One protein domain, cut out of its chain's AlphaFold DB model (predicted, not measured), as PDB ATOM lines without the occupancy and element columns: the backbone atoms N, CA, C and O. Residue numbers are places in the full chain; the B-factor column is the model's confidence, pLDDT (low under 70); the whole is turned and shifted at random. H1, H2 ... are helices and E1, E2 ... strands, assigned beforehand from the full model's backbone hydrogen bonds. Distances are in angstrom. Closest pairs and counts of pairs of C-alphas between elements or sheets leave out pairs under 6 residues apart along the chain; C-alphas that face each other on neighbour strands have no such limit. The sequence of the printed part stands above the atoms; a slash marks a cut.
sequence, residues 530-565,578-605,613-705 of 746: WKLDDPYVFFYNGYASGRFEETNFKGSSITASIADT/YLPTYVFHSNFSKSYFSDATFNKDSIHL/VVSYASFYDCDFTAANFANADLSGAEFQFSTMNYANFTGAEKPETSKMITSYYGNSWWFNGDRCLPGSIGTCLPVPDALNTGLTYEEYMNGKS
ATOM      1  N   TRP A 530      19.291  31.823  51.505       64.50
ATOM      2  CA  TRP A 530      18.034  32.075  52.201       64.50
ATOM      3  C   TRP A 530      17.913  31.172  53.420       64.50
ATOM      4  O   TRP A 530      18.408  30.044  53.444       64.50
ATOM      5  N   LYS A 531      17.247  31.700  54.450       57.34
ATOM      6  CA  LYS A 531      16.943  30.990  55.688       57.34
ATOM      7  C   LYS A 531      16.329  29.631  55.342       57.34
ATOM      8  O   LYS A 531      15.239  29.568  54.774       57.34
ATOM      9  N   LEU A 532      17.030  28.553  55.683       52.91
ATOM     10  CA  LEU A 532      16.404  27.243  55.774       52.91
ATOM     11  C   LEU A 532      15.271  27.386  56.796       52.91
ATOM     12  O   LEU A 532      15.510  27.840  57.915       52.91
ATOM     13  N   ASP A 533      14.047  26.999  56.434       53.53
ATOM     14  CA  ASP A 533      12.893  26.953  57.349       53.53
ATOM     15  C   ASP A 533      13.090  25.951  58.508       53.53
ATOM     16  O   ASP A 533      12.172  25.701  59.285       53.53
ATOM     17  N   ASP A 534      14.289  25.377  58.639       47.81
ATOM     18  CA  ASP A 534      14.701  24.541  59.747       47.81
ATOM     19  C   ASP A 534      15.276  25.411  60.885       47.81
ATOM     20  O   ASP A 534      16.421  25.878  60.802       47.81
ATOM     21  N   PRO A 535      14.521  25.626  61.979       50.75
ATOM     22  CA  PRO A 535      14.987  26.389  63.131       50.75
ATOM     23  C   PRO A 535      16.155  25.717  63.874       50.75
ATOM     24  O   PRO A 535      16.653  26.295  64.836       50.75
ATOM     25  N   TYR A 536      16.616  24.528  63.468       50.03
ATOM     26  CA  TYR A 536      17.711  23.812  64.121       50.03
ATOM     27  C   TYR A 536      19.057  23.880  63.376       50.03
ATOM     28  O   TYR A 536      20.073  23.464  63.941       50.03
ATOM     29  N   VAL A 537      19.135  24.466  62.170       43.81
ATOM     30  CA  VAL A 537      20.397  24.590  61.402       43.81
ATOM     31  C   VAL A 537      21.013  25.984  61.574       43.81
ATOM     32  O   VAL A 537      21.184  26.755  60.639       43.81
ATOM     33  N   PHE A 538      21.402  26.320  62.806       45.47
ATOM     34  CA  PHE A 538      22.011  27.619  63.137       45.47
ATOM     35  C   PHE A 538      23.466  27.814  62.653       45.47
ATOM     36  O   PHE A 538      24.078  28.832  62.974       45.47
ATOM     37  N   PHE A 539      24.045  26.878  61.889       48.38
ATOM     38  CA  PHE A 539      25.478  26.918  61.553       48.38
ATOM     39  C   PHE A 539      25.830  26.881  60.060       48.38
ATOM     40  O   PHE A 539      27.000  27.064  59.738       48.38
ATOM     41  N   TYR A 540      24.862  26.719  59.153       54.09
ATOM     42  CA  TYR A 540      25.141  26.626  57.715       54.09
ATOM     43  C   TYR A 540      24.037  27.298  56.891       54.09
ATOM     44  O   TYR A 540      23.215  26.631  56.273       54.09
ATOM     45  N   ASN A 541      24.025  28.633  56.873       56.12
ATOM     46  CA  ASN A 541      23.347  29.364  55.802       56.12
ATOM     47  C   ASN A 541      24.220  29.217  54.554       56.12
ATOM     48  O   ASN A 541      25.202  29.942  54.385       56.12
ATOM     49  N   GLY A 542      23.918  28.217  53.733       61.28
ATOM     50  CA  GLY A 542      24.673  27.950  52.523       61.28
ATOM     51  C   GLY A 542      23.785  27.530  51.368       61.28
ATOM     52  O   GLY A 542      22.763  26.879  51.561       61.28
ATOM     53  N   TYR A 543      24.206  27.921  50.175       73.25
ATOM     54  CA  TYR A 543      23.710  27.404  48.913       73.25
ATOM     55  C   TYR A 543      24.320  26.013  48.711       73.25
ATOM     56  O   TYR A 543      25.547  25.897  48.701       73.25
ATOM     57  N   ALA A 544      23.522  24.953  48.609       74.50
ATOM     58  CA  ALA A 544      24.040  23.589  48.520       74.50
ATOM     59  C   ALA A 544      23.879  23.024  47.098       74.50
ATOM     60  O   ALA A 544      23.160  23.567  46.278       74.50
ATOM     61  N   SER A 545      24.616  21.962  46.774       82.94
ATOM     62  CA  SER A 545      24.321  20.986  45.702       82.94
ATOM     63  C   SER A 545      23.981  21.491  44.284       82.94
ATOM     64  O   SER A 545      23.487  20.703  43.472       82.94
ATOM     65  N   GLY A 546      24.255  22.749  43.937       86.25
ATOM     66  CA  GLY A 546      23.998  23.272  42.598       86.25
ATOM     67  C   GLY A 546      24.873  22.596  41.545       86.25
ATOM     68  O   GLY A 546      25.988  22.143  41.820       86.25
ATOM     69  N   ARG A 547      24.358  22.526  40.321       90.94
ATOM     70  CA  ARG A 547      24.986  21.864  39.178       90.94
ATOM     71  C   ARG A 547      25.333  22.903  38.120       90.94
ATOM     72  O   ARG A 547      24.457  23.520  37.529       90.94
ATOM     73  N   PHE A 548      26.622  23.133  37.926       92.25
ATOM     74  CA  PHE A 548      27.201  24.157  37.059       92.25
ATOM     75  C   PHE A 548      28.256  23.548  36.122       92.25
ATOM     76  O   PHE A 548      29.213  24.217  35.713       92.25
ATOM     77  N   GLU A 549      28.134  22.255  35.810       93.00
ATOM     78  CA  GLU A 549      29.069  21.548  34.943       93.00
ATOM     79  C   GLU A 549      29.161  22.230  33.573       93.00
ATOM     80  O   GLU A 549      28.149  22.493  32.933       93.00
ATOM     81  N   GLU A 550      30.376  22.494  33.086       92.50
ATOM     82  CA  GLU A 550      30.607  23.103  31.761       92.50
ATOM     83  C   GLU A 550      29.978  24.508  31.580       92.50
ATOM     84  O   GLU A 550      29.986  25.048  30.474       92.50
ATOM     85  N   THR A 551      29.481  25.141  32.651       94.19
ATOM     86  CA  THR A 551      28.942  26.510  32.626       94.19
ATOM     87  C   THR A 551      30.048  27.530  32.333       94.19
ATOM     88  O   THR A 551      31.166  27.443  32.852       94.19
ATOM     89  N   ASN A 552      29.755  28.523  31.497       94.25
ATOM     90  CA  ASN A 552      30.692  29.580  31.136       94.25
ATOM     91  C   ASN A 552      30.503  30.820  32.020       94.25
ATOM     92  O   ASN A 552      29.569  31.580  31.822       94.25
ATOM     93  N   PHE A 553      31.429  31.054  32.942       92.81
ATOM     94  CA  PHE A 553      31.519  32.217  33.834       92.81
ATOM     95  C   PHE A 553      32.606  33.212  33.381       92.81
ATOM     96  O   PHE A 553      33.189  33.948  34.176       92.81
ATOM     97  N   LYS A 554      32.979  33.222  32.096       92.19
ATOM     98  CA  LYS A 554      34.083  34.068  31.629       92.19
ATOM     99  C   LYS A 554      33.789  35.550  31.879       92.19
ATOM    100  O   LYS A 554      32.777  36.059  31.405       92.19
ATOM    101  N   GLY A 555      34.699  36.250  32.556       88.56
ATOM    102  CA  GLY A 555      34.544  37.674  32.869       88.56
ATOM    103  C   GLY A 555      33.391  37.997  33.824       88.56
ATOM    104  O   GLY A 555      33.045  39.167  33.965       88.56
ATOM    105  N   SER A 556      32.760  36.990  34.443       90.44
ATOM    106  CA  SER A 556      31.681  37.207  35.404       90.44
ATOM    107  C   SER A 556      32.218  37.774  36.715       90.44
ATOM    108  O   SER A 556      33.332  37.456  37.136       90.44
ATOM    109  N   SER A 557      31.378  38.542  37.397       89.69
ATOM    110  CA  SER A 557      31.596  38.959  38.779       89.69
ATOM    111  C   SER A 557      30.847  37.992  39.686       89.69
ATOM    112  O   SER A 557      29.632  37.887  39.568       89.69
ATOM    113  N   ILE A 558      31.548  37.256  40.545       85.56
ATOM    114  CA  ILE A 558      30.951  36.236  41.412       85.56
ATOM    115  C   ILE A 558      31.021  36.703  42.861       85.56
ATOM    116  O   ILE A 558      32.108  36.898  43.412       85.56
ATOM    117  N   THR A 559      29.849  36.808  43.478       83.38
ATOM    118  CA  THR A 559      29.660  37.181  44.877       83.38
ATOM    119  C   THR A 559      28.862  36.088  45.589       83.38
ATOM    120  O   THR A 559      27.864  35.585  45.076       83.38
ATOM    121  N   ALA A 560      29.269  35.734  46.809       72.50
ATOM    122  CA  ALA A 560      28.392  35.041  47.749       72.50
ATOM    123  C   ALA A 560      27.908  36.074  48.771       72.50
ATOM    124  O   ALA A 560      28.680  36.517  49.626       72.50
ATOM    125  N   SER A 561      26.664  36.523  48.637       63.72
ATOM    126  CA  SER A 561      26.117  37.625  49.431       63.72
ATOM    127  C   SER A 561      25.368  37.104  50.651       63.72
ATOM    128  O   SER A 561      24.711  36.063  50.615       63.72
ATOM    129  N   ILE A 562      25.503  37.823  51.767       56.81
ATOM    130  CA  ILE A 562      24.732  37.591  52.993       56.81
ATOM    131  C   ILE A 562      23.281  37.982  52.696       56.81
ATOM    132  O   ILE A 562      23.046  39.082  52.196       56.81
ATOM    133  N   ALA A 563      22.329  37.093  52.989       52.16
ATOM    134  CA  ALA A 563      20.911  37.370  52.783       52.16
ATOM    135  C   ALA A 563      20.466  38.647  53.509       52.16
ATOM    136  O   ALA A 563      20.937  38.957  54.606       52.16
ATOM    137  N   ASP A 564      19.542  39.357  52.862       49.06
ATOM    138  CA  ASP A 564      18.971  40.622  53.303       49.06
ATOM    139  C   ASP A 564      18.550  40.573  54.785       49.06
ATOM    140  O   ASP A 564      17.730  39.754  55.216       49.06
ATOM    141  N   THR A 565      19.171  41.435  55.593       45.53
ATOM    142  CA  THR A 565      19.043  41.440  57.054       45.53
ATOM    143  C   THR A 565      17.720  42.022  57.553       45.53
ATOM    144  O   THR A 565      17.469  41.977  58.760       45.53
ATOM    145  N   TYR A 578      27.087  37.411  61.459       54.66
ATOM    146  CA  TYR A 578      27.872  37.236  60.243       54.66
ATOM    147  C   TYR A 578      28.203  35.762  60.065       54.66
ATOM    148  O   TYR A 578      29.231  35.280  60.540       54.66
ATOM    149  N   LEU A 579      27.311  35.042  59.391       54.91
ATOM    150  CA  LEU A 579      27.689  33.795  58.746       54.91
ATOM    151  C   LEU A 579      28.067  34.169  57.308       54.91
ATOM    152  O   LEU A 579      27.222  34.740  56.616       54.91
ATOM    153  N   PRO A 580      29.320  33.951  56.871       59.91
ATOM    154  CA  PRO A 580      29.642  34.086  55.456       59.91
ATOM    155  C   PRO A 580      28.719  33.154  54.665       59.91
ATOM    156  O   PRO A 580      28.416  32.054  55.126       59.91
ATOM    157  N   THR A 581      28.249  33.602  53.505       66.12
ATOM    158  CA  THR A 581      27.484  32.727  52.620       66.12
ATOM    159  C   THR A 581      28.434  31.705  52.027       66.12
ATOM    160  O   THR A 581      29.442  32.048  51.406       66.12
ATOM    161  N   TYR A 582      28.117  30.441  52.262       79.88
ATOM    162  CA  TYR A 582      28.886  29.321  51.760       79.88
ATOM    163  C   TYR A 582      28.150  28.681  50.588       79.88
ATOM    164  O   TYR A 582      26.953  28.419  50.666       79.88
ATOM    165  N   VAL A 583      28.876  28.376  49.526       84.50
ATOM    166  CA  VAL A 583      28.450  27.455  48.479       84.50
ATOM    167  C   VAL A 583      29.035  26.089  48.841       84.50
ATOM    168  O   VAL A 583      30.256  25.951  48.898       84.50
ATOM    169  N   PHE A 584      28.189  25.103  49.135       86.50
ATOM    170  CA  PHE A 584      28.582  23.760  49.568       86.50
ATOM    171  C   PHE A 584      28.254  22.702  48.520       86.50
ATOM    172  O   PHE A 584      27.204  22.770  47.883       86.50
ATOM    173  N   HIS A 585      29.106  21.682  48.381       87.38
ATOM    174  CA  HIS A 585      28.813  20.458  47.612       87.38
ATOM    175  C   HIS A 585      28.347  20.690  46.162       87.38
ATOM    176  O   HIS A 585      27.693  19.832  45.571       87.38
ATOM    177  N   SER A 586      28.647  21.855  45.589       89.31
ATOM    178  CA  SER A 586      28.202  22.225  44.248       89.31
ATOM    179  C   SER A 586      29.196  21.726  43.201       89.31
ATOM    180  O   SER A 586      30.406  21.671  43.447       89.31
ATOM    181  N   ASN A 587      28.693  21.354  42.027       92.75
ATOM    182  CA  ASN A 587      29.495  20.820  40.935       92.75
ATOM    183  C   ASN A 587      29.787  21.903  39.892       92.75
ATOM    184  O   ASN A 587      28.935  22.241  39.085       92.75
ATOM    185  N   PHE A 588      31.014  22.405  39.877       94.12
ATOM    186  CA  PHE A 588      31.574  23.333  38.891       94.12
ATOM    187  C   PHE A 588      32.610  22.639  37.988       94.12
ATOM    188  O   PHE A 588      33.594  23.244  37.538       94.12
ATOM    189  N   SER A 589      32.467  21.330  37.767       92.50
ATOM    190  CA  SER A 589      33.427  20.601  36.948       92.50
ATOM    191  C   SER A 589      33.418  21.130  35.512       92.50
ATOM    192  O   SER A 589      32.372  21.348  34.900       92.50
ATOM    193  N   LYS A 590      34.616  21.358  34.962       92.75
ATOM    194  CA  LYS A 590      34.854  21.907  33.615       92.75
ATOM    195  C   LYS A 590      34.264  23.302  33.342       92.75
ATOM    196  O   LYS A 590      34.259  23.718  32.185       92.75
ATOM    197  N   SER A 591      33.787  24.030  34.349       93.12
ATOM    198  CA  SER A 591      33.269  25.390  34.152       93.12
ATOM    199  C   SER A 591      34.388  26.369  33.759       93.12
ATOM    200  O   SER A 591      35.567  26.165  34.079       93.12
ATOM    201  N   TYR A 592      34.037  27.456  33.068       94.12
ATOM    202  CA  TYR A 592      34.989  28.442  32.543       94.12
ATOM    203  C   TYR A 592      34.945  29.749  33.336       94.12
ATOM    204  O   TYR A 592      34.119  30.601  33.060       94.12
ATOM    205  N   PHE A 593      35.871  29.957  34.264       93.06
ATOM    206  CA  PHE A 593      36.028  31.176  35.072       93.06
ATOM    207  C   PHE A 593      37.150  32.098  34.568       93.06
ATOM    208  O   PHE A 593      37.692  32.895  35.331       93.06
ATOM    209  N   SER A 594      37.571  31.980  33.305       90.81
ATOM    210  CA  SER A 594      38.674  32.804  32.800       90.81
ATOM    211  C   SER A 594      38.324  34.287  32.901       90.81
ATOM    212  O   SER A 594      37.220  34.668  32.513       90.81
ATOM    213  N   ASP A 595      39.252  35.109  33.382       91.88
ATOM    214  CA  ASP A 595      39.049  36.548  33.603       91.88
ATOM    215  C   ASP A 595      37.905  36.898  34.592       91.88
ATOM    216  O   ASP A 595      37.507  38.058  34.670       91.88
ATOM    217  N   ALA A 596      37.347  35.927  35.330       91.19
ATOM    218  CA  ALA A 596      36.306  36.180  36.328       91.19
ATOM    219  C   ALA A 596      36.876  36.878  37.573       91.19
ATOM    220  O   ALA A 596      38.046  36.696  37.924       91.19
ATOM    221  N   THR A 597      36.041  37.641  38.273       89.50
ATOM    222  CA  THR A 597      36.399  38.290  39.540       89.50
ATOM    223  C   THR A 597      35.567  37.702  40.667       89.50
ATOM    224  O   THR A 597      34.342  37.714  40.606       89.50
ATOM    225  N   PHE A 598      36.232  37.200  41.703       86.81
ATOM    226  CA  PHE A 598      35.584  36.767  42.935       86.81
ATOM    227  C   PHE A 598      35.657  37.913  43.932       86.81
ATOM    228  O   PHE A 598      36.680  38.117  44.597       86.81
ATOM    229  N   ASN A 599      34.587  38.703  43.983       76.06
ATOM    230  CA  ASN A 599      34.605  39.950  44.721       76.06
ATOM    231  C   ASN A 599      34.738  39.694  46.218       76.06
ATOM    232  O   ASN A 599      33.998  38.931  46.841       76.06
ATOM    233  N   LYS A 600      35.688  40.413  46.806       68.50
ATOM    234  CA  LYS A 600      35.717  40.667  48.237       68.50
ATOM    235  C   LYS A 600      34.731  41.796  48.502       68.50
ATOM    236  O   LYS A 600      35.125  42.962  48.502       68.50
ATOM    237  N   ASP A 601      33.461  41.469  48.701       56.34
ATOM    238  CA  ASP A 601      32.507  42.501  49.080       56.34
ATOM    239  C   ASP A 601      32.815  42.968  50.504       56.34
ATOM    240  O   ASP A 601      32.572  42.293  51.505       56.34
ATOM    241  N   SER A 602      33.385  44.170  50.587       44.66
ATOM    242  CA  SER A 602      33.347  44.986  51.792       44.66
ATOM    243  C   SER A 602      31.916  45.495  51.933       44.66
ATOM    244  O   SER A 602      31.631  46.647  51.605       44.66
ATOM    245  N   ILE A 603      30.990  44.643  52.374       48.59
ATOM    246  CA  ILE A 603      29.671  45.129  52.771       48.59
ATOM    247  C   ILE A 603      29.889  45.961  54.040       48.59
ATOM    248  O   ILE A 603      29.946  45.443  55.154       48.59
ATOM    249  N   HIS A 604      30.049  47.277  53.875       39.53
ATOM    250  CA  HIS A 604      29.967  48.238  54.967       39.53
ATOM    251  C   HIS A 604      28.513  48.276  55.450       39.53
ATOM    252  O   HIS A 604      27.746  49.165  55.081       39.53
ATOM    253  N   LEU A 605      28.113  47.314  56.283       43.88
ATOM    254  CA  LEU A 605      26.898  47.445  57.079       43.88
ATOM    255  C   LEU A 605      27.143  48.565  58.095       43.88
ATOM    256  O   LEU A 605      27.662  48.357  59.190       43.88
ATOM    257  N   VAL A 613      33.859  43.915  59.011       52.31
ATOM    258  CA  VAL A 613      33.768  42.486  58.703       52.31
ATOM    259  C   VAL A 613      33.743  42.361  57.192       52.31
ATOM    260  O   VAL A 613      32.879  42.926  56.530       52.31
ATOM    261  N   VAL A 614      34.711  41.635  56.645       54.59
ATOM    262  CA  VAL A 614      34.745  41.357  55.215       54.59
ATOM    263  C   VAL A 614      34.134  39.982  54.967       54.59
ATOM    264  O   VAL A 614      34.648  38.993  55.493       54.59
ATOM    265  N   SER A 615      33.061  39.915  54.179       60.47
ATOM    266  CA  SER A 615      32.545  38.655  53.643       60.47
ATOM    267  C   SER A 615      33.408  38.197  52.467       60.47
ATOM    268  O   SER A 615      33.780  38.995  51.606       60.47
ATOM    269  N   TYR A 616      33.742  36.909  52.445       70.44
ATOM    270  CA  TYR A 616      34.446  36.253  51.344       70.44
ATOM    271  C   TYR A 616      33.483  35.309  50.633       70.44
ATOM    272  O   TYR A 616      32.632  34.707  51.289       70.44
ATOM    273  N   ALA A 617      33.645  35.136  49.321       77.44
ATOM    274  CA  ALA A 617      32.937  34.086  48.602       77.44
ATOM    275  C   ALA A 617      33.527  32.724  49.003       77.44
ATOM    276  O   ALA A 617      34.660  32.411  48.627       77.44
ATOM    277  N   SER A 618      32.805  31.944  49.811       85.75
ATOM    278  CA  SER A 618      33.298  30.665  50.332       85.75
ATOM    279  C   SER A 618      32.697  29.488  49.567       85.75
ATOM    280  O   SER A 618      31.488  29.303  49.571       85.75
ATOM    281  N   PHE A 619      33.542  28.689  48.916       88.44
ATOM    282  CA  PHE A 619      33.189  27.474  48.181       88.44
ATOM    283  C   PHE A 619      33.770  26.266  48.915       88.44
ATOM    284  O   PHE A 619      34.940  25.903  48.747       88.44
ATOM    285  N   TYR A 620      32.966  25.667  49.779       87.81
ATOM    286  CA  TYR A 620      33.405  24.605  50.668       87.81
ATOM    287  C   TYR A 620      32.978  23.242  50.124       87.81
ATOM    288  O   TYR A 620      31.803  23.009  49.867       87.81
ATOM    289  N   ASP A 621      33.935  22.324  49.987       89.94
ATOM    290  CA  ASP A 621      33.684  20.964  49.485       89.94
ATOM    291  C   ASP A 621      32.939  20.940  48.130       89.94
ATOM    292  O   ASP A 621      32.039  20.139  47.895       89.94
ATOM    293  N   CYS A 622      33.292  21.863  47.230       92.12
ATOM    294  CA  CYS A 622      32.770  21.921  45.864       92.12
ATOM    295  C   CYS A 622      33.674  21.146  44.890       92.12
ATOM    296  O   CYS A 622      34.879  20.992  45.116       92.12
ATOM    297  N   ASP A 623      33.118  20.698  43.764       94.88
ATOM    298  CA  ASP A 623      33.879  20.053  42.691       94.88
ATOM    299  C   ASP A 623      34.203  21.048  41.570       94.88
ATOM    300  O   ASP A 623      33.352  21.396  40.770       94.88
ATOM    301  N   PHE A 624      35.455  21.480  41.482       96.50
ATOM    302  CA  PHE A 624      36.016  22.294  40.400       96.50
ATOM    303  C   PHE A 624      36.954  21.477  39.498       96.50
ATOM    304  O   PHE A 624      37.908  22.011  38.920       96.50
ATOM    305  N   THR A 625      36.747  20.160  39.390       96.44
ATOM    306  CA  THR A 625      37.585  19.302  38.548       96.44
ATOM    307  C   THR A 625      37.603  19.832  37.118       96.44
ATOM    308  O   THR A 625      36.565  19.997  36.485       96.44
ATOM    309  N   ALA A 626      38.802  20.080  36.592       96.44
ATOM    310  CA  ALA A 626      39.032  20.633  35.260       96.44
ATOM    311  C   ALA A 626      38.471  22.047  35.004       96.44
ATOM    312  O   ALA A 626      38.431  22.463  33.846       96.44
ATOM    313  N   ALA A 627      38.071  22.802  36.031       95.69
ATOM    314  CA  ALA A 627      37.614  24.183  35.864       95.69
ATOM    315  C   ALA A 627      38.746  25.115  35.381       95.69
ATOM    316  O   ALA A 627      39.918  24.938  35.735       95.69
ATOM    317  N   ASN A 628      38.410  26.118  34.569       96.88
ATOM    318  CA  ASN A 628      39.377  27.068  34.018       96.88
ATOM    319  C   ASN A 628      39.340  28.411  34.757       96.88
ATOM    320  O   ASN A 628      38.469  29.220  34.480       96.88
ATOM    321  N   PHE A 629      40.316  28.690  35.613       96.44
ATOM    322  CA  PHE A 629      40.486  29.964  36.324       96.44
ATOM    323  C   PHE A 629      41.572  30.861  35.708       96.44
ATOM    324  O   PHE A 629      42.095  31.740  36.389       96.44
ATOM    325  N   ALA A 630      41.978  30.648  34.452       96.44
ATOM    326  CA  ALA A 630      43.073  31.417  33.861       96.44
ATOM    327  C   ALA A 630      42.814  32.936  33.937       96.44
ATOM    328  O   ALA A 630      41.766  33.413  33.506       96.44
ATOM    329  N   ASN A 631      43.781  33.681  34.481       96.75
ATOM    330  CA  ASN A 631      43.703  35.127  34.750       96.75
ATOM    331  C   ASN A 631      42.543  35.592  35.658       96.75
ATOM    332  O   ASN A 631      42.260  36.786  35.695       96.75
ATOM    333  N   ALA A 632      41.865  34.692  36.374       94.56
ATOM    334  CA  ALA A 632      40.819  35.080  37.317       94.56
ATOM    335  C   ALA A 632      41.409  35.816  38.533       94.56
ATOM    336  O   ALA A 632      42.513  35.496  38.982       94.56
ATOM    337  N   ASP A 633      40.661  36.755  39.107       93.88
ATOM    338  CA  ASP A 633      40.977  37.327  40.418       93.88
ATOM    339  C   ASP A 633      40.306  36.490  41.510       93.88
ATOM    340  O   ASP A 633      39.086  36.536  41.682       93.88
ATOM    341  N   LEU A 634      41.109  35.705  42.236       92.50
ATOM    342  CA  LEU A 634      40.647  34.855  43.335       92.50
ATOM    343  C   LEU A 634      40.948  35.464  44.713       92.50
ATOM    344  O   LEU A 634      40.796  34.780  45.724       92.50
ATOM    345  N   SER A 635      41.397  36.721  44.797       88.31
ATOM    346  CA  SER A 635      41.851  37.342  46.053       88.31
ATOM    347  C   SER A 635      40.766  37.386  47.148       88.31
ATOM    348  O   SER A 635      41.085  37.360  48.344       88.31
ATOM    349  N   GLY A 636      39.487  37.392  46.751       82.44
ATOM    350  CA  GLY A 636      38.311  37.367  47.625       82.44
ATOM    351  C   GLY A 636      37.710  35.988  47.928       82.44
ATOM    352  O   GLY A 636      36.781  35.927  48.733       82.44
ATOM    353  N   ALA A 637      38.218  34.899  47.341       88.62
ATOM    354  CA  ALA A 637      37.591  33.575  47.414       88.62
ATOM    355  C   ALA A 637      38.210  32.631  48.467       88.62
ATOM    356  O   ALA A 637      39.404  32.697  48.778       88.62
ATOM    357  N   GLU A 638      37.398  31.701  48.978       89.88
ATOM    358  CA  GLU A 638      37.816  30.558  49.798       89.88
ATOM    359  C   GLU A 638      37.389  29.248  49.140       89.88
ATOM    360  O   GLU A 638      36.267  29.141  48.662       89.88
ATOM    361  N   PHE A 639      38.266  28.241  49.129       91.31
ATOM    362  CA  PHE A 639      38.020  26.972  48.426       91.31
ATOM    363  C   PHE A 639      38.256  25.748  49.317       91.31
ATOM    364  O   PHE A 639      38.731  24.708  48.851       91.31
ATOM    365  N   GLN A 640      38.029  25.869  50.625       88.12
ATOM    366  CA  GLN A 640      38.371  24.823  51.593       88.12
ATOM    367  C   GLN A 640      37.701  23.488  51.239       88.12
ATOM    368  O   GLN A 640      36.557  23.459  50.801       88.12
ATOM    369  N   PHE A 641      38.431  22.382  51.402       86.31
ATOM    370  CA  PHE A 641      37.978  21.014  51.103       86.31
ATOM    371  C   PHE A 641      37.534  20.735  49.655       86.31
ATOM    372  O   PHE A 641      37.253  19.590  49.326       86.31
ATOM    373  N   SER A 642      37.552  21.727  48.761       92.88
ATOM    374  CA  SER A 642      37.115  21.561  47.375       92.88
ATOM    375  C   SER A 642      38.056  20.669  46.549       92.88
ATOM    376  O   SER A 642      39.273  20.608  46.769       92.88
ATOM    377  N   THR A 643      37.502  19.996  45.543       94.94
ATOM    378  CA  THR A 643      38.266  19.207  44.570       94.94
ATOM    379  C   THR A 643      38.597  20.072  43.360       94.94
ATOM    380  O   THR A 643      37.711  20.503  42.647       94.94
ATOM    381  N   MET A 644      39.876  20.327  43.096       96.56
ATOM    382  CA  MET A 644      40.344  21.200  42.006       96.56
ATOM    383  C   MET A 644      41.325  20.473  41.081       96.56
ATOM    384  O   MET A 644      42.210  21.085  40.475       96.56
ATOM    385  N   ASN A 645      41.203  19.144  40.990       96.25
ATOM    386  CA  ASN A 645      42.073  18.320  40.159       96.25
ATOM    387  C   ASN A 645      41.967  18.757  38.694       96.25
ATOM    388  O   ASN A 645      40.870  18.981  38.191       96.25
ATOM    389  N   TYR A 646      43.097  18.862  37.997       97.25
ATOM    390  CA  TYR A 646      43.164  19.330  36.604       97.25
ATOM    391  C   TYR A 646      42.638  20.758  36.359       97.25
ATOM    392  O   TYR A 646      42.501  21.154  35.203       97.25
ATOM    393  N   ALA A 647      42.354  21.549  37.398       97.38
ATOM    394  CA  ALA A 647      41.972  22.948  37.221       97.38
ATOM    395  C   ALA A 647      43.139  23.781  36.656       97.38
ATOM    396  O   ALA A 647      44.313  23.451  36.862       97.38
ATOM    397  N   ASN A 648      42.829  24.866  35.948       98.00
ATOM    398  CA  ASN A 648      43.827  25.771  35.376       98.00
ATOM    399  C   ASN A 648      43.831  27.126  36.084       98.00
ATOM    400  O   ASN A 648      42.926  27.922  35.882       98.00
ATOM    401  N   PHE A 649      44.876  27.413  36.853       97.62
ATOM    402  CA  PHE A 649      45.080  28.672  37.573       97.62
ATOM    403  C   PHE A 649      46.097  29.599  36.896       97.62
ATOM    404  O   PHE A 649      46.518  30.584  37.499       97.62
ATOM    405  N   THR A 650      46.548  29.295  35.674       97.25
ATOM    406  CA  THR A 650      47.637  30.043  35.024       97.25
ATOM    407  C   THR A 650      47.308  31.535  34.950       97.25
ATOM    408  O   THR A 650      46.308  31.927  34.352       97.25
ATOM    409  N   GLY A 651      48.151  32.371  35.559       96.00
ATOM    410  CA  GLY A 651      47.971  33.826  35.566       96.00
ATOM    411  C   GLY A 651      46.895  34.356  36.519       96.00
ATOM    412  O   GLY A 651      46.747  35.570  36.602       96.00
ATOM    413  N   ALA A 652      46.174  33.494  37.244       96.38
ATOM    414  CA  ALA A 652      45.191  33.927  38.235       96.38
ATOM    415  C   ALA A 652      45.857  34.653  39.417       96.38
ATOM    416  O   ALA A 652      46.977  34.316  39.824       96.38
ATOM    417  N   GLU A 653      45.158  35.622  40.007       94.25
ATOM    418  CA  GLU A 653      45.571  36.213  41.275       94.25
ATOM    419  C   GLU A 653      45.271  35.231  42.409       94.25
ATOM    420  O   GLU A 653      44.164  34.719  42.544       94.25
ATOM    421  N   LYS A 654      46.289  34.921  43.212       89.00
ATOM    422  CA  LYS A 654      46.174  33.923  44.279       89.00
ATOM    423  C   LYS A 654      45.265  34.420  45.421       89.00
ATOM    424  O   LYS A 654      45.420  35.567  45.846       89.00
ATOM    425  N   PRO A 655      44.422  33.555  46.011       87.25
ATOM    426  CA  PRO A 655      43.774  33.857  47.286       87.25
ATOM    427  C   PRO A 655      44.810  33.900  48.425       87.25
ATOM    428  O   PRO A 655      45.971  33.489  48.279       87.25
ATOM    429  N   GLU A 656      44.399  34.362  49.610       83.88
ATOM    430  CA  GLU A 656      45.233  34.242  50.811       83.88
ATOM    431  C   GLU A 656      45.509  32.762  51.123       83.88
ATOM    432  O   GLU A 656      44.615  31.921  51.099       83.88
ATOM    433  N   THR A 657      46.755  32.415  51.459       73.94
ATOM    434  CA  THR A 657      47.189  31.008  51.583       73.94
ATOM    435  C   THR A 657      46.405  30.193  52.616       73.94
ATOM    436  O   THR A 657      46.293  28.979  52.477       73.94
ATOM    437  N   SER A 658      45.854  30.835  53.650       74.38
ATOM    438  CA  SER A 658      44.999  30.186  54.654       74.38
ATOM    439  C   SER A 658      43.655  29.701  54.099       74.38
ATOM    440  O   SER A 658      43.029  28.842  54.711       74.38
ATOM    441  N   LYS A 659      43.232  30.209  52.938       77.81
ATOM    442  CA  LYS A 659      41.923  29.961  52.314       77.81
ATOM    443  C   LYS A 659      41.919  28.810  51.303       77.81
ATOM    444  O   LYS A 659      40.864  28.432  50.805       77.81
ATOM    445  N   MET A 660      43.095  28.242  51.027       80.00
ATOM    446  CA  MET A 660      43.301  27.093  50.131       80.00
ATOM    447  C   MET A 660      43.654  25.799  50.875       80.00
ATOM    448  O   MET A 660      43.862  24.764  50.242       80.00
ATOM    449  N   ILE A 661      43.789  25.841  52.206       75.44
ATOM    450  CA  ILE A 661      44.187  24.674  53.003       75.44
ATOM    451  C   ILE A 661      43.128  23.582  52.813       75.44
ATOM    452  O   ILE A 661      41.939  23.878  52.837       75.44
ATOM    453  N   THR A 662      43.567  22.327  52.666       83.06
ATOM    454  CA  THR A 662      42.756  21.096  52.511       83.06
ATOM    455  C   THR A 662      42.115  20.818  51.148       83.06
ATOM    456  O   THR A 662      41.624  19.708  50.969       83.06
ATOM    457  N   SER A 663      42.177  21.722  50.167       89.62
ATOM    458  CA  SER A 663      41.677  21.439  48.809       89.62
ATOM    459  C   SER A 663      42.660  20.578  47.997       89.62
ATOM    460  O   SER A 663      43.875  20.605  48.238       89.62
ATOM    461  N   TYR A 664      42.148  19.820  47.024       91.62
ATOM    462  CA  TYR A 664      42.930  18.888  46.197       91.62
ATOM    463  C   TYR A 664      43.302  19.508  44.844       91.62
ATOM    464  O   TYR A 664      42.424  19.863  44.069       91.62
ATOM    465  N   TYR A 665      44.595  19.586  44.528       95.50
ATOM    466  CA  TYR A 665      45.138  20.233  43.320       95.50
ATOM    467  C   TYR A 665      45.905  19.245  42.428       95.50
ATOM    468  O   TYR A 665      46.915  19.583  41.805       95.50
ATOM    469  N   GLY A 666      45.499  17.976  42.423       95.38
ATOM    470  CA  GLY A 666      46.173  16.938  41.657       95.38
ATOM    471  C   GLY A 666      46.135  17.242  40.160       95.38
ATOM    472  O   GLY A 666      45.065  17.422  39.589       95.38
ATOM    473  N   ASN A 667      47.298  17.263  39.503       96.50
ATOM    474  CA  ASN A 667      47.433  17.505  38.057       96.50
ATOM    475  C   ASN A 667      46.996  18.889  37.552       96.50
ATOM    476  O   ASN A 667      46.967  19.086  36.336       96.50
ATOM    477  N   SER A 668      46.684  19.831  38.441       97.38
ATOM    478  CA  SER A 668      46.280  21.198  38.095       97.38
ATOM    479  C   SER A 668      47.442  21.998  37.489       97.38
ATOM    480  O   SER A 668      48.609  21.721  37.776       97.38
ATOM    481  N   TRP A 669      47.134  23.005  36.671       97.75
ATOM    482  CA  TRP A 669      48.098  24.004  36.198       97.75
ATOM    483  C   TRP A 669      48.083  25.176  37.175       97.75
ATOM    484  O   TRP A 669      47.043  25.780  37.408       97.75
ATOM    485  N   TRP A 670      49.215  25.450  37.810       96.56
ATOM    486  CA  TRP A 670      49.331  26.385  38.923       96.56
ATOM    487  C   TRP A 670      49.428  27.840  38.462       96.56
ATOM    488  O   TRP A 670      49.565  28.130  37.277       96.56
ATOM    489  N   PHE A 671      49.412  28.773  39.418       96.06
ATOM    490  CA  PHE A 671      49.441  30.220  39.167       96.06
ATOM    491  C   PHE A 671      50.584  30.680  38.248       96.06
ATOM    492  O   PHE A 671      50.423  31.608  37.459       96.06
ATOM    493  N   ASN A 672      51.742  30.020  38.327       95.25
ATOM    494  CA  ASN A 672      52.929  30.312  37.520       95.25
ATOM    495  C   ASN A 672      53.028  29.477  36.225       95.25
ATOM    496  O   ASN A 672      54.029  29.590  35.521       95.25
ATOM    497  N   GLY A 673      52.025  28.649  35.924       95.19
ATOM    498  CA  GLY A 673      51.981  27.754  34.765       95.19
ATOM    499  C   GLY A 673      52.601  26.371  34.987       95.19
ATOM    500  O   GLY A 673      52.470  25.510  34.115       95.19
ATOM    501  N   ASP A 674      53.244  26.119  36.133       96.00
ATOM    502  CA  ASP A 674      53.768  24.789  36.460       96.00
ATOM    503  C   ASP A 674      52.626  23.804  36.713       96.00
ATOM    504  O   ASP A 674      51.570  24.169  37.222       96.00
ATOM    505  N   ARG A 675      52.843  22.523  36.420       96.38
ATOM    506  CA  ARG A 675      51.846  21.484  36.688       96.38
ATOM    507  C   ARG A 675      52.074  20.826  38.044       96.38
ATOM    508  O   ARG A 675      53.213  20.527  38.400       96.38
ATOM    509  N   CYS A 676      51.000  20.553  38.774       97.06
ATOM    510  CA  CYS A 676      51.035  19.936  40.097       97.06
ATOM    511  C   CYS A 676      51.000  18.402  40.026       97.06
ATOM    512  O   CYS A 676      50.343  17.818  39.170       97.06
ATOM    513  N   LEU A 677      51.677  17.719  40.949       94.50
ATOM    514  CA  LEU A 677      51.622  16.261  41.095       94.50
ATOM    515  C   LEU A 677      50.222  15.807  41.556       94.50
ATOM    516  O   LEU A 677      49.578  16.549  42.301       94.50
ATOM    517  N   PRO A 678      49.779  14.570  41.232       89.50
ATOM    518  CA  PRO A 678      48.466  14.036  41.625       89.50
ATOM    519  C   PRO A 678      48.117  14.106  43.126       89.50
ATOM    520  O   PRO A 678      46.945  14.110  43.468       89.50
ATOM    521  N   GLY A 679      49.108  14.151  44.025       83.50
ATOM    522  CA  GLY A 679      48.911  14.198  45.484       83.50
ATOM    523  C   GLY A 679      49.007  15.595  46.107       83.50
ATOM    524  O   GLY A 679      49.242  15.704  47.307       83.50
ATOM    525  N   SER A 680      48.918  16.657  45.305       91.38
ATOM    526  CA  SER A 680      49.020  18.040  45.789       91.38
ATOM    527  C   SER A 680      47.778  18.421  46.605       91.38
ATOM    528  O   SER A 680      46.672  18.419  46.071       91.38
ATOM    529  N   ILE A 681      47.956  18.747  47.890       88.44
ATOM    530  CA  ILE A 681      46.880  19.150  48.813       88.44
ATOM    531  C   ILE A 681      47.268  20.471  49.469       88.44
ATOM    532  O   ILE A 681      48.363  20.591  50.025       88.44
ATOM    533  N   GLY A 682      46.389  21.470  49.402       86.50
ATOM    534  CA  GLY A 682      46.605  22.819  49.938       86.50
ATOM    535  C   GLY A 682      47.658  23.662  49.202       86.50
ATOM    536  O   GLY A 682      47.591  24.887  49.201       86.50
ATOM    537  N   THR A 683      48.640  23.021  48.571       90.69
ATOM    538  CA  THR A 683      49.706  23.658  47.800       90.69
ATOM    539  C   THR A 683      50.143  22.760  46.647       90.69
ATOM    540  O   THR A 683      50.015  21.536  46.718       90.69
ATOM    541  N   CYS A 684      50.679  23.366  45.591       94.56
ATOM    542  CA  CYS A 684      51.190  22.644  44.435       94.56
ATOM    543  C   CYS A 684      52.562  22.030  44.718       94.56
ATOM    544  O   CYS A 684      53.521  22.738  45.032       94.56
ATOM    545  N   LEU A 685      52.669  20.711  44.554       94.50
ATOM    546  CA  LEU A 685      53.953  20.028  44.453       94.50
ATOM    547  C   LEU A 685      54.290  19.911  42.961       94.50
ATOM    548  O   LEU A 685      53.646  19.108  42.286       94.50
ATOM    549  N   PRO A 686      55.232  20.696  42.411       95.12
ATOM    550  CA  PRO A 686      55.467  20.716  40.971       95.12
ATOM    551  C   PRO A 686      55.914  19.339  40.461       95.12
ATOM    552  O   PRO A 686      56.702  18.644  41.112       95.12
ATOM    553  N   VAL A 687      55.408  18.940  39.292       92.88
ATOM    554  CA  VAL A 687      55.831  17.716  38.601       92.88
ATOM    555  C   VAL A 687      57.309  17.866  38.215       92.88
ATOM    556  O   VAL A 687      57.640  18.803  37.490       92.88
ATOM    557  N   PRO A 688      58.214  16.968  38.657       93.00
ATOM    558  CA  PRO A 688      59.610  17.006  38.231       93.00
ATOM    559  C   PRO A 688      59.719  16.906  36.708       93.00
ATOM    560  O   PRO A 688      58.969  16.141  36.108       93.00
ATOM    561  N   ASP A 689      60.699  17.573  36.095       91.44
ATOM    562  CA  ASP A 689      60.891  17.577  34.632       91.44
ATOM    563  C   ASP A 689      60.864  16.171  34.008       91.44
ATOM    564  O   ASP A 689      60.300  15.969  32.939       91.44
ATOM    565  N   ALA A 690      61.409  15.171  34.710       88.69
ATOM    566  CA  ALA A 690      61.436  13.776  34.264       88.69
ATOM    567  C   ALA A 690      60.048  13.105  34.168       88.69
ATOM    568  O   ALA A 690      59.908  12.090  33.491       88.69
ATOM    569  N   LEU A 691      59.044  13.629  34.873       88.44
ATOM    570  CA  LEU A 691      57.658  13.150  34.864       88.44
ATOM    571  C   LEU A 691      56.713  14.118  34.140       88.44
ATOM    572  O   LEU A 691      55.541  13.798  33.950       88.44
ATOM    573  N   ASN A 692      57.199  15.294  33.738       92.00
ATOM    574  CA  ASN A 692      56.395  16.277  33.038       92.00
ATOM    575  C   ASN A 692      56.240  15.865  31.568       92.00
ATOM    576  O   ASN A 692      57.157  15.977  30.760       92.00
ATOM    577  N   THR A 693      55.048  15.387  31.214       94.31
ATOM    578  CA  THR A 693      54.709  14.978  29.846       94.31
ATOM    579  C   THR A 693      54.585  16.169  28.889       94.31
ATOM    580  O   THR A 693      54.546  15.980  27.675       94.31
ATOM    581  N   GLY A 694      54.521  17.402  29.399       94.50
ATOM    582  CA  GLY A 694      54.218  18.584  28.597       94.50
ATOM    583  C   GLY A 694      52.768  18.628  28.104       94.50
ATOM    584  O   GLY A 694      52.495  19.307  27.117       94.50
ATOM    585  N   LEU A 695      51.855  17.883  28.742       95.44
ATOM    586  CA  LEU A 695      50.416  17.964  28.485       95.44
ATOM    587  C   LEU A 695      49.906  19.363  28.858       95.44
ATOM    588  O   LEU A 695      50.091  19.809  29.996       95.44
ATOM    589  N   THR A 696      49.264  20.052  27.913       96.44
ATOM    590  CA  THR A 696      48.629  21.355  28.178       96.44
ATOM    591  C   THR A 696      47.191  21.191  28.670       96.44
ATOM    592  O   THR A 696      46.581  20.133  28.494       96.44
ATOM    593  N   TYR A 697      46.635  22.243  29.275       95.69
ATOM    594  CA  TYR A 697      45.242  22.247  29.723       95.69
ATOM    595  C   TYR A 697      44.272  22.035  28.550       95.69
ATOM    596  O   TYR A 697      43.354  21.224  28.635       95.69
ATOM    597  N   GLU A 698      44.519  22.679  27.408       95.88
ATOM    598  CA  GLU A 698      43.697  22.535  26.204       95.88
ATOM    599  C   GLU A 698      43.765  21.115  25.637       95.88
ATOM    600  O   GLU A 698      42.761  20.585  25.168       95.88
ATOM    601  N   GLU A 699      44.937  20.474  25.667       96.06
ATOM    602  CA  GLU A 699      45.071  19.075  25.258       96.06
ATOM    603  C   GLU A 699      44.234  18.153  26.149       96.06
ATOM    604  O   GLU A 699      43.521  17.292  25.627       96.06
ATOM    605  N   TYR A 700      44.275  18.370  27.464       95.00
ATOM    606  CA  TYR A 700      43.478  17.616  28.428       95.00
ATOM    607  C   TYR A 700      41.970  17.811  28.222       95.00
ATOM    608  O   TYR A 700      41.237  16.826  28.131       95.00
ATOM    609  N   MET A 701      41.505  19.053  28.049       93.19
ATOM    610  CA  MET A 701      40.091  19.346  27.768       93.19
ATOM    611  C   MET A 701      39.610  18.741  26.440       93.19
ATOM    612  O   MET A 701      38.440  18.396  26.306       93.19
ATOM    613  N   ASN A 702      40.519  18.528  25.482       94.38
ATOM    614  CA  ASN A 702      40.254  17.799  24.237       94.38
ATOM    615  C   ASN A 702      40.356  16.264  24.382       94.38
ATOM    616  O   ASN A 702      40.376  15.545  23.380       94.38
ATOM    617  N   GLY A 703      40.431  15.748  25.611       94.62
ATOM    618  CA  GLY A 703      40.411  14.322  25.924       94.62
ATOM    619  C   GLY A 703      41.769  13.620  25.876       94.62
ATOM    620  O   GLY A 703      41.798  12.392  25.960       94.62
ATOM    621  N   LYS A 704      42.891  14.345  25.745       96.25
ATOM    622  CA  LYS A 704      44.226  13.728  25.843       96.25
ATOM    623  C   LYS A 704      44.593  13.444  27.298       96.25
ATOM    624  O   LYS A 704      44.439  14.291  28.173       96.25
ATOM    625  N   SER A 705      45.170  12.273  27.543       94.81
ATOM    626  CA  SER A 705      45.736  11.900  28.840       94.81
ATOM    627  C   SER A 705      47.254  12.109  28.902       94.81
ATOM    628  O   SER A 705      47.937  12.258  27.884       94.81
TER     629      SER A 705
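What this domain is: This is residues 530 to 565, 578 to 605 and 613 to 705 of the 746 residues of an uncharacterized protein of Denitrovibrio sp (UniProt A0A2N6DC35). With little regular structure, the chain is wound in stacked turns, a solenoid cut open in two places; E1, E3 and E4 lie side by side along one wall, with E2 on an adjoining side. The 157 printed residues hold E1, E2, E3, E4 and H1 in that order, with 20 residues in named elements, class mixed; the sheet, E1 E3 E4, is parallel. The whole is compact, radius of gyration of the C-alphas 16.1 A, spanning 55 by 28 by 26 A.

How they stand to each other: E1, residues 542 to 544, and E3, residues 582 to 584, are parallel at 21 degrees, with N 543 and O 582 2.8 A apart. E3 and E4, residues 617 to 620, are parallel at 29 degrees, with N 583 and O 618 2.8 A apart. E2, residues 557 to 561, pairs with no named strand; residues 557 to 558 pair, parallel, with 597 to 598. H1, residues 697 to 701, is not on the sheet; its O i to N i+4 pair is within hydrogen-bond range.

Where its parts are: E1 begins at C-alpha 542 (24.673, 27.950, 52.523). E2 is 12.1 A long, E4 9.7 A. H1 ends at C-alpha 701 (40.091, 19.346, 27.768).

The domain as a whole: C-alphas 535 and 690 are farthest apart, 56.1 A. Cuts leave gaps of 10.3 A, C-alphas 565 to 578, and 8.6 A, 605 to 613. E1 to E2 and E4 to H1 are long links. pLDDT is under 70 in 31 residues, among them 530 to 542.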